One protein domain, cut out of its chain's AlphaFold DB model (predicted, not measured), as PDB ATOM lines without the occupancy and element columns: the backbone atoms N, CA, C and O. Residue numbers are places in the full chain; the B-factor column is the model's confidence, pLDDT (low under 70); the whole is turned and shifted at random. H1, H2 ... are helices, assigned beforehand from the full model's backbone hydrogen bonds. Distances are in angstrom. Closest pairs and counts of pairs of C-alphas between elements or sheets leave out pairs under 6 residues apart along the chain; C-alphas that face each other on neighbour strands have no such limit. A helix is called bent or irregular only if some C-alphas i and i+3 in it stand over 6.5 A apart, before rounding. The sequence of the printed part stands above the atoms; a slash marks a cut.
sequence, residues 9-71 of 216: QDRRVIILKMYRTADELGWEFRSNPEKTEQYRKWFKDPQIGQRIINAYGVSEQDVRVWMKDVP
ATOM      1  N   GLN A   9      34.327   3.932  49.745       93.31
ATOM      2  CA  GLN A   9      33.022   3.286  49.752       93.31
ATOM      3  C   GLN A   9      32.980   2.086  48.800       93.31
ATOM      4  O   GLN A   9      32.591   0.996  49.218       93.31
ATOM      5  N   ASP A  10      33.422   2.240  47.547       94.38
ATOM      6  CA  ASP A  10      33.439   1.118  46.602       94.38
ATOM      7  C   ASP A  10      34.403   0.030  47.046       94.38
ATOM      8  O   ASP A  10      34.053  -1.150  47.029       94.38
ATOM      9  N   ARG A  11      35.594   0.418  47.513       94.88
ATOM     10  CA  ARG A  11      36.580  -0.509  48.066       94.88
ATOM     11  C   ARG A  11      35.970  -1.336  49.196       94.88
ATOM     12  O   ARG A  11      36.074  -2.559  49.167       94.88
ATOM     13  N   ARG A  12      35.300  -0.690  50.153       95.44
ATOM     14  CA  ARG A  12      34.624  -1.353  51.279       95.44
ATOM     15  C   ARG A  12      33.558  -2.332  50.799       95.44
ATOM     16  O   ARG A  12      33.622  -3.508  51.149       95.44
ATOM     17  N   VAL A  13      32.607  -1.874  49.985       95.75
ATOM     18  CA  VAL A  13      31.477  -2.698  49.518       95.75
ATOM     19  C   VAL A  13      31.963  -3.909  48.724       95.75
ATOM     20  O   VAL A  13      31.459  -5.017  48.917       95.75
ATOM     21  N   ILE A  14      32.953  -3.720  47.852       97.12
ATOM     22  CA  ILE A  14      33.513  -4.796  47.030       97.12
ATOM     23  C   ILE A  14      34.223  -5.831  47.904       97.12
ATOM     24  O   ILE A  14      33.950  -7.024  47.766       97.12
ATOM     25  N   ILE A  15      35.097  -5.399  48.819       97.50
ATOM     26  CA  ILE A  15      35.845  -6.321  49.685       97.50
ATOM     27  C   ILE A  15      34.890  -7.096  50.594       97.50
ATOM     28  O   ILE A  15      35.026  -8.311  50.690       97.50
ATOM     29  N   LEU A  16      33.890  -6.437  51.193       97.69
ATOM     30  CA  LEU A  16      32.883  -7.110  52.020       97.69
ATOM     31  C   LEU A  16      32.160  -8.217  51.247       97.69
ATOM     32  O   LEU A  16      31.978  -9.313  51.771       97.69
ATOM     33  N   LYS A  17      31.777  -7.967  49.990       97.81
ATOM     34  CA  LYS A  17      31.144  -8.993  49.147       97.81
ATOM     35  C   LYS A  17      32.096 -10.137  48.832       97.81
ATOM     36  O   LYS A  17      31.724 -11.293  48.998       97.81
ATOM     37  N   MET A  18      33.323  -9.823  48.423       98.25
ATOM     38  CA  MET A  18      34.332 -10.842  48.134       98.25
ATOM     39  C   MET A  18      34.612 -11.716  49.357       98.25
ATOM     40  O   MET A  18      34.651 -12.935  49.233       98.25
ATOM     41  N   TYR A  19      34.772 -11.115  50.536       98.38
ATOM     42  CA  TYR A  19      35.089 -11.842  51.761       98.38
ATOM     43  C   TYR A  19      33.903 -12.648  52.291       98.38
ATOM     44  O   TYR A  19      34.124 -13.768  52.734       98.38
ATOM     45  N   ARG A  20      32.657 -12.167  52.166       97.69
ATOM     46  CA  ARG A  20      31.462 -12.995  52.432       97.69
ATOM     47  C   ARG A  20      31.420 -14.227  51.540       97.69
ATOM     48  O   ARG A  20      31.324 -15.338  52.042       97.69
ATOM     49  N   THR A  21      31.591 -14.048  50.231       98.00
ATOM     50  CA  THR A  21      31.633 -15.186  49.306       98.00
ATOM     51  C   THR A  21      32.809 -16.124  49.606       98.00
ATOM     52  O   THR A  21      32.672 -17.337  49.499       98.00
ATOM     53  N   ALA A  22      33.979 -15.596  49.972       97.94
ATOM     54  CA  ALA A  22      35.137 -16.410  50.343       97.94
ATOM     55  C   ALA A  22      34.875 -17.242  51.612       97.94
ATOM     56  O   ALA A  22      35.259 -18.414  51.659       97.94
ATOM     57  N   ASP A  23      34.205 -16.657  52.603       96.69
ATOM     58  CA  ASP A  23      33.817 -17.312  53.852       96.69
ATOM     59  C   ASP A  23      32.812 -18.445  53.599       96.69
ATOM     60  O   ASP A  23      33.099 -19.600  53.907       96.69
ATOM     61  N   GLU A  24      31.720 -18.152  52.885       96.62
ATOM     62  CA  GLU A  24      30.689 -19.124  52.479       96.62
ATOM     63  C   GLU A  24      31.266 -20.308  51.687       96.62
ATOM     64  O   GLU A  24      30.811 -21.446  51.801       96.62
ATOM     65  N   LEU A  25      32.286 -20.053  50.865       96.19
ATOM     66  CA  LEU A  25      32.943 -21.086  50.071       96.19
ATOM     67  C   LEU A  25      33.979 -21.894  50.856       96.19
ATOM     68  O   LEU A  25      34.492 -22.865  50.290       96.19
ATOM     69  N   GLY A  26      34.332 -21.500  52.081       94.94
ATOM     70  CA  GLY A  26      35.449 -22.079  52.823       94.94
ATOM     71  C   GLY A  26      36.770 -21.896  52.073       94.94
ATOM     72  O   GLY A  26      37.458 -22.873  51.781       94.94
ATOM     73  N   TRP A  27      37.112 -20.655  51.706       96.25
ATOM     74  CA  TRP A  27      38.209 -20.320  50.780       96.25
ATOM     75  C   TRP A  27      39.535 -21.051  51.039       96.25
ATOM     76  O   TRP A  27      40.192 -21.490  50.091       96.25
ATOM     77  N   GLU A  28      39.932 -21.230  52.301       92.69
ATOM     78  CA  GLU A  28      41.188 -21.909  52.655       92.69
ATOM     79  C   GLU A  28      41.212 -23.406  52.306       92.69
ATOM     80  O   GLU A  28      42.286 -23.983  52.144       92.69
ATOM     81  N   PHE A  29      40.046 -24.023  52.108       93.38
ATOM     82  CA  PHE A  29      39.902 -25.426  51.709       93.38
ATOM     83  C   PHE A  29      39.775 -25.616  50.197       93.38
ATOM     84  O   PHE A  29      39.806 -26.745  49.711       93.38
ATOM     85  N   ARG A  30      39.659 -24.523  49.435       95.00
ATOM     86  CA  ARG A  30      39.498 -24.581  47.981       95.00
ATOM     87  C   ARG A  30      40.814 -24.863  47.272       95.00
ATOM     88  O   ARG A  30      41.856 -24.266  47.564       95.00
ATOM     89  N   SER A  31      40.729 -25.716  46.262       96.44
ATOM     90  CA  SER A  31      41.809 -25.979  45.319       96.44
ATOM     91  C   SER A  31      42.084 -24.765  44.417       96.44
ATOM     92  O   SER A  31      41.245 -23.880  44.235       96.44
ATOM     93  N   ASN A  32      43.271 -24.721  43.805       95.44
ATOM     94  CA  ASN A  32      43.631 -23.646  42.873       95.44
ATOM     95  C   ASN A  32      42.665 -23.521  41.671       95.44
ATOM     96  O   ASN A  32      42.341 -22.383  41.312       95.44
ATOM     97  N   PRO A  33      42.165 -24.616  41.056       97.56
ATOM     98  CA  PRO A  33      41.140 -24.527  40.015       97.56
ATOM     99  C   PRO A  33      39.834 -23.885  40.497       97.56
ATOM    100  O   PRO A  33      39.317 -22.994  39.828       97.56
ATOM    101  N   GLU A  34      39.335 -24.264  41.677       97.75
ATOM    102  CA  GLU A  34      38.111 -23.681  42.243       97.75
ATOM    103  C   GLU A  34      38.283 -22.191  42.558       97.75
ATOM    104  O   GLU A  34      37.422 -21.382  42.211       97.75
ATOM    105  N   LYS A  35      39.426 -21.807  43.144       97.50
ATOM    106  CA  LYS A  35      39.778 -20.396  43.375       97.50
ATOM    107  C   LYS A  35      39.830 -19.620  42.058       97.50
ATOM    108  O   LYS A  35      39.296 -18.517  41.971       97.50
ATOM    109  N   THR A  36      40.430 -20.202  41.017       96.69
ATOM    110  CA  THR A  36      40.500 -19.600  39.675       96.69
ATOM    111  C   THR A  36      39.110 -19.376  39.086       96.69
ATOM    112  O   THR A  36      38.843 -18.310  38.530       96.69
ATOM    113  N   GLU A  37      38.209 -20.346  39.231       97.81
ATOM    114  CA  GLU A  37      36.831 -20.213  38.763       97.81
ATOM    115  C   GLU A  37      36.066 -19.138  39.541       97.81
ATOM    116  O   GLU A  37      35.381 -18.308  38.943       97.81
ATOM    117  N   GLN A  38      36.254 -19.059  40.859       98.25
ATOM    118  CA  GLN A  38      35.637 -18.004  41.659       98.25
ATOM    119  C   GLN A  38      36.129 -16.603  41.264       98.25
ATOM    120  O   GLN A  38      35.318 -15.685  41.146       98.25
ATOM    121  N   TYR A  39      37.419 -16.428  40.954       98.06
ATOM    122  CA  TYR A  39      37.914 -15.157  40.410       98.06
ATOM    123  C   TYR A  39      37.238 -14.779  39.087       98.06
ATOM    124  O   TYR A  39      36.969 -13.600  38.855       98.06
ATOM    125  N   ARG A  40      36.934 -15.749  38.213       97.69
ATOM    126  CA  ARG A  40      36.180 -15.477  36.975       97.69
ATOM    127  C   ARG A  40      34.751 -15.032  37.267       97.69
ATOM    128  O   ARG A  40      34.261 -14.152  36.563       97.69
ATOM    129  N   LYS A  41      34.106 -15.601  38.289       98.31
ATOM    130  CA  LYS A  41      32.768 -15.182  38.732       98.31
ATOM    131  C   LYS A  41      32.785 -13.750  39.264       98.31
ATOM    132  O   LYS A  41      32.052 -12.924  38.734       98.31
ATOM    133  N   TRP A  42      33.679 -13.421  40.199       98.38
ATOM    134  CA  TRP A  42      33.819 -12.046  40.711       98.38
ATOM    135  C   TRP A  42      34.162 -11.033  39.617       98.38
ATOM    136  O   TRP A  42      33.643  -9.923  39.620       98.38
ATOM    137  N   PHE A  43      34.986 -11.421  38.643       97.81
ATOM    138  CA  PHE A  43      35.308 -10.573  37.499       97.81
ATOM    139  C   PHE A  43      34.074 -10.208  36.647       97.81
ATOM    140  O   PHE A  43      33.947  -9.079  36.174       97.81
ATOM    141  N   LYS A  44      33.160 -11.164  36.444       97.56
ATOM    142  CA  LYS A  44      31.919 -10.971  35.674       97.56
ATOM    143  C   LYS A  44      30.787 -10.349  36.496       97.56
ATOM    144  O   LYS A  44      29.769  -9.972  35.926       97.56
ATOM    145  N   ASP A  45      30.948 -10.255  37.810       98.00
ATOM    146  CA  ASP A  45      29.920  -9.763  38.722       98.00
ATOM    147  C   ASP A  45      29.666  -8.250  38.512       98.00
ATOM    148  O   ASP A  45      30.612  -7.454  38.617       98.00
ATOM    149  N   PRO A  46      28.407  -7.827  38.251       97.12
ATOM    150  CA  PRO A  46      28.008  -6.420  38.113       97.12
ATOM    151  C   PRO A  46      28.378  -5.528  39.301       97.12
ATOM    152  O   PRO A  46      28.498  -4.314  39.157       97.12
ATOM    153  N   GLN A  47      28.530  -6.113  40.486       96.38
ATOM    154  CA  GLN A  47      28.759  -5.429  41.752       96.38
ATOM    155  C   GLN A  47      30.212  -5.516  42.241       96.38
ATOM    156  O   GLN A  47      30.544  -4.826  43.204       96.38
ATOM    157  N   ILE A  48      31.060  -6.328  41.595       96.81
ATOM    158  CA  ILE A  48      32.497  -6.447  41.892       96.81
ATOM    159  C   ILE A  48      33.312  -6.060  40.655       96.81
ATOM    160  O   ILE A  48      33.656  -4.892  40.499       96.81
ATOM    161  N   GLY A  49      33.613  -7.001  39.756       95.88
ATOM    162  CA  GLY A  49      34.561  -6.773  38.667       95.88
ATOM    163  C   GLY A  49      34.063  -5.764  37.637       95.88
ATOM    164  O   GLY A  49      34.787  -4.834  37.290       95.88
ATOM    165  N   GLN A  50      32.806  -5.883  37.205       96.44
ATOM    166  CA  GLN A  50      32.228  -4.949  36.232       96.44
ATOM    167  C   GLN A  50      31.995  -3.565  36.840       96.44
ATOM    168  O   GLN A  50      32.150  -2.565  36.147       96.44
ATOM    169  N   ARG A  51      31.694  -3.482  38.146       95.50
ATOM    170  CA  ARG A  51      31.604  -2.198  38.860       95.50
ATOM    171  C   ARG A  51      32.924  -1.441  38.777       95.50
ATOM    172  O   ARG A  51      32.920  -0.261  38.448       95.50
ATOM    173  N   ILE A  52      34.038  -2.126  39.044       95.94
ATOM    174  CA  ILE A  52      35.377  -1.534  38.979       95.94
ATOM    175  C   ILE A  52      35.677  -1.043  37.554       95.94
ATOM    176  O   ILE A  52      36.077   0.104  37.380       95.94
ATOM    177  N   ILE A  53      35.447  -1.877  36.533       95.94
ATOM    178  CA  ILE A  53      35.705  -1.513  35.129       95.94
ATOM    179  C   ILE A  53      34.868  -0.296  34.722       95.94
ATOM    180  O   ILE A  53      35.412   0.701  34.251       95.94
ATOM    181  N   ASN A  54      33.557  -0.352  34.949       94.31
ATOM    182  CA  ASN A  54      32.625   0.660  34.460       94.31
ATOM    183  C   ASN A  54      32.769   2.000  35.191       94.31
ATOM    184  O   ASN A  54      32.629   3.045  34.565       94.31
ATOM    185  N   ALA A  55      33.042   1.983  36.500       94.12
ATOM    186  CA  ALA A  55      33.142   3.209  37.292       94.12
ATOM    187  C   ALA A  55      34.526   3.874  37.220       94.12
ATOM    188  O   ALA A  55      34.618   5.083  37.411       94.12
ATOM    189  N   TYR A  56      35.592   3.111  36.944       94.50
ATOM    190  CA  TYR A  56      36.971   3.616  37.011       94.50
ATOM    191  C   TYR A  56      37.730   3.549  35.680       94.50
ATOM    192  O   TYR A  56      38.861   4.026  35.613       94.50
ATOM    193  N   GLY A  57      37.146   2.975  34.621       92.38
ATOM    194  CA  GLY A  57      37.763   2.912  33.290       92.38
ATOM    195  C   GLY A  57      39.069   2.112  33.248       92.38
ATOM    196  O   GLY A  57      39.944   2.394  32.434       92.38
ATOM    197  N   VAL A  58      39.232   1.150  34.158       93.12
ATOM    198  CA  VAL A  58      40.464   0.364  34.318       93.12
ATOM    199  C   VAL A  58      40.442  -0.896  33.455       93.12
ATOM    200  O   VAL A  58      39.378  -1.438  33.150       93.12
ATOM    201  N   SER A  59      41.624  -1.387  33.075       93.81
ATOM    202  CA  SER A  59      41.727  -2.578  32.232       93.81
ATOM    203  C   SER A  59      41.245  -3.838  32.959       93.81
ATOM    204  O   SER A  59      41.385  -3.974  34.178       93.81
ATOM    205  N   GLU A  60      40.733  -4.814  32.204       93.88
ATOM    206  CA  GLU A  60      40.334  -6.109  32.769       93.88
ATOM    207  C   GLU A  60      41.476  -6.791  33.536       93.88
ATOM    208  O   GLU A  60      41.258  -7.422  34.575       93.88
ATOM    209  N   GLN A  61      42.697  -6.662  33.015       93.94
ATOM    210  CA  GLN A  61      43.890  -7.241  33.612       93.94
ATOM    211  C   GLN A  61      44.183  -6.612  34.975       93.94
ATOM    212  O   GLN A  61      44.443  -7.342  35.934       93.94
ATOM    213  N   ASP A  62      44.073  -5.288  35.092       95.25
ATOM    214  CA  ASP A  62      44.294  -4.589  36.358       95.25
ATOM    215  C   ASP A  62      43.253  -4.978  37.406       95.25
ATOM    216  O   ASP A  62      43.608  -5.195  38.563       95.25
ATOM    217  N   VAL A  63      41.985  -5.160  37.016       95.75
ATOM    218  CA  VAL A  63      40.933  -5.630  37.937       95.75
ATOM    219  C   VAL A  63      41.233  -7.034  38.457       95.75
ATOM    220  O   VAL A  63      41.115  -7.291  39.658       95.75
ATOM    221  N   ARG A  64      41.666  -7.950  37.583       94.75
ATOM    222  CA  ARG A  64      42.044  -9.321  37.976       94.75
ATOM    223  C   ARG A  64      43.230  -9.334  38.934       94.75
ATOM    224  O   ARG A  64      43.177 -10.034  39.947       94.75
ATOM    225  N   VAL A  65      44.276  -8.568  38.623       95.06
ATOM    226  CA  VAL A  65      45.466  -8.433  39.477       95.06
ATOM    227  C   VAL A  65      45.082  -7.818  40.815       95.06
ATOM    228  O   VAL A  65      45.453  -8.359  41.851       95.06
ATOM    229  N   TRP A  66      44.288  -6.748  40.805       95.81
ATOM    230  CA  TRP A  66      43.839  -6.091  42.023       95.81
ATOM    231  C   TRP A  66      43.078  -7.056  42.926       95.81
ATOM    232  O   TRP A  66      43.494  -7.227  44.062       95.81
ATOM    233  N   MET A  67      42.047  -7.755  42.430       96.31
ATOM    234  CA  MET A  67      41.257  -8.704  43.235       96.31
ATOM    235  C   MET A  67      42.123  -9.778  43.901       96.31
ATOM    236  O   MET A  67      41.906 -10.120  45.064       96.31
ATOM    237  N   LYS A  68      43.097 -10.321  43.167       95.12
ATOM    238  CA  LYS A  68      43.960 -11.401  43.650       95.12
ATOM    239  C   LYS A  68      45.028 -10.894  44.619       95.12
ATOM    240  O   LYS A  68      45.148 -11.417  45.725       95.12
ATOM    241  N   ASP A  69      45.802  -9.897  44.203       94.69
ATOM    242  CA  ASP A  69      47.042  -9.512  44.880       94.69
ATOM    243  C   ASP A  69      46.837  -8.425  45.945       94.69
ATOM    244  O   ASP A  69      47.762  -8.154  46.715       94.69
ATOM    245  N   VAL A  70      45.636  -7.834  46.021       94.31
ATOM    246  CA  VAL A  70      45.259  -6.859  47.055       94.31
ATOM    247  C   VAL A  70      44.346  -7.493  48.119       94.31
ATOM    248  O   VAL A  70      44.891  -7.931  49.131       94.31
ATOM    249  N   PRO A  71      43.007  -7.605  47.972       95.62
ATOM    250  CA  PRO A  71      42.184  -8.113  49.062       95.62
ATOM    251  C   PRO A  71      42.368  -9.614  49.291       95.62
ATOM    252  O   PRO A  71      42.503 -10.030  50.438       95.62
TER     253      PRO A  71
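AT A GLANCE: This is residues 9 to 71 of the 216 residues of an uncharacterized protein of Nocardia transvalensis (UniProt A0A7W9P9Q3). H1 runs along one long side, H2 and then short H3 run back along the other, and H4 crosses beside H2 and H3 and ends near H1. The printed part has 63 residues with four named helices in order H1 to H4 and no named strand, all helix, compact with a radius of gyration of the C-alphas of 11.3 A and spans of 34 by 22 by 19 A.

IN THESE COORDINATES: Find C-alpha 9 at (33.022, 3.286, 49.752); H1 runs 22.7 A to residue 24. Next come H2, residues 32 to 44, 18.7 A, and H3, residues 49 to 56. H4, residues 60 to 71, 16.5 A, ends at (42.184, -8.113, 49.062); it is only just irregular, C-alphas 68 and 71 being 6.6 A apart.

HOW THE PARTS SIT: H1 and H2 are close but not clearly touching, C-alphas 18 and 42 being closest at 7.5 A. H2, with residues 39 to 43 alone, touches H4 at a steep tilt of 60 degrees, C-alphas 43 and 64 closest at 6.9 A. Every O i to N i+4 pair is within hydrogen-bond range in H1, H2 and H3; 7 of 8 are in H4.

THE WHOLE: The printed part has no cut, no link is long, and no printed residue is under 70.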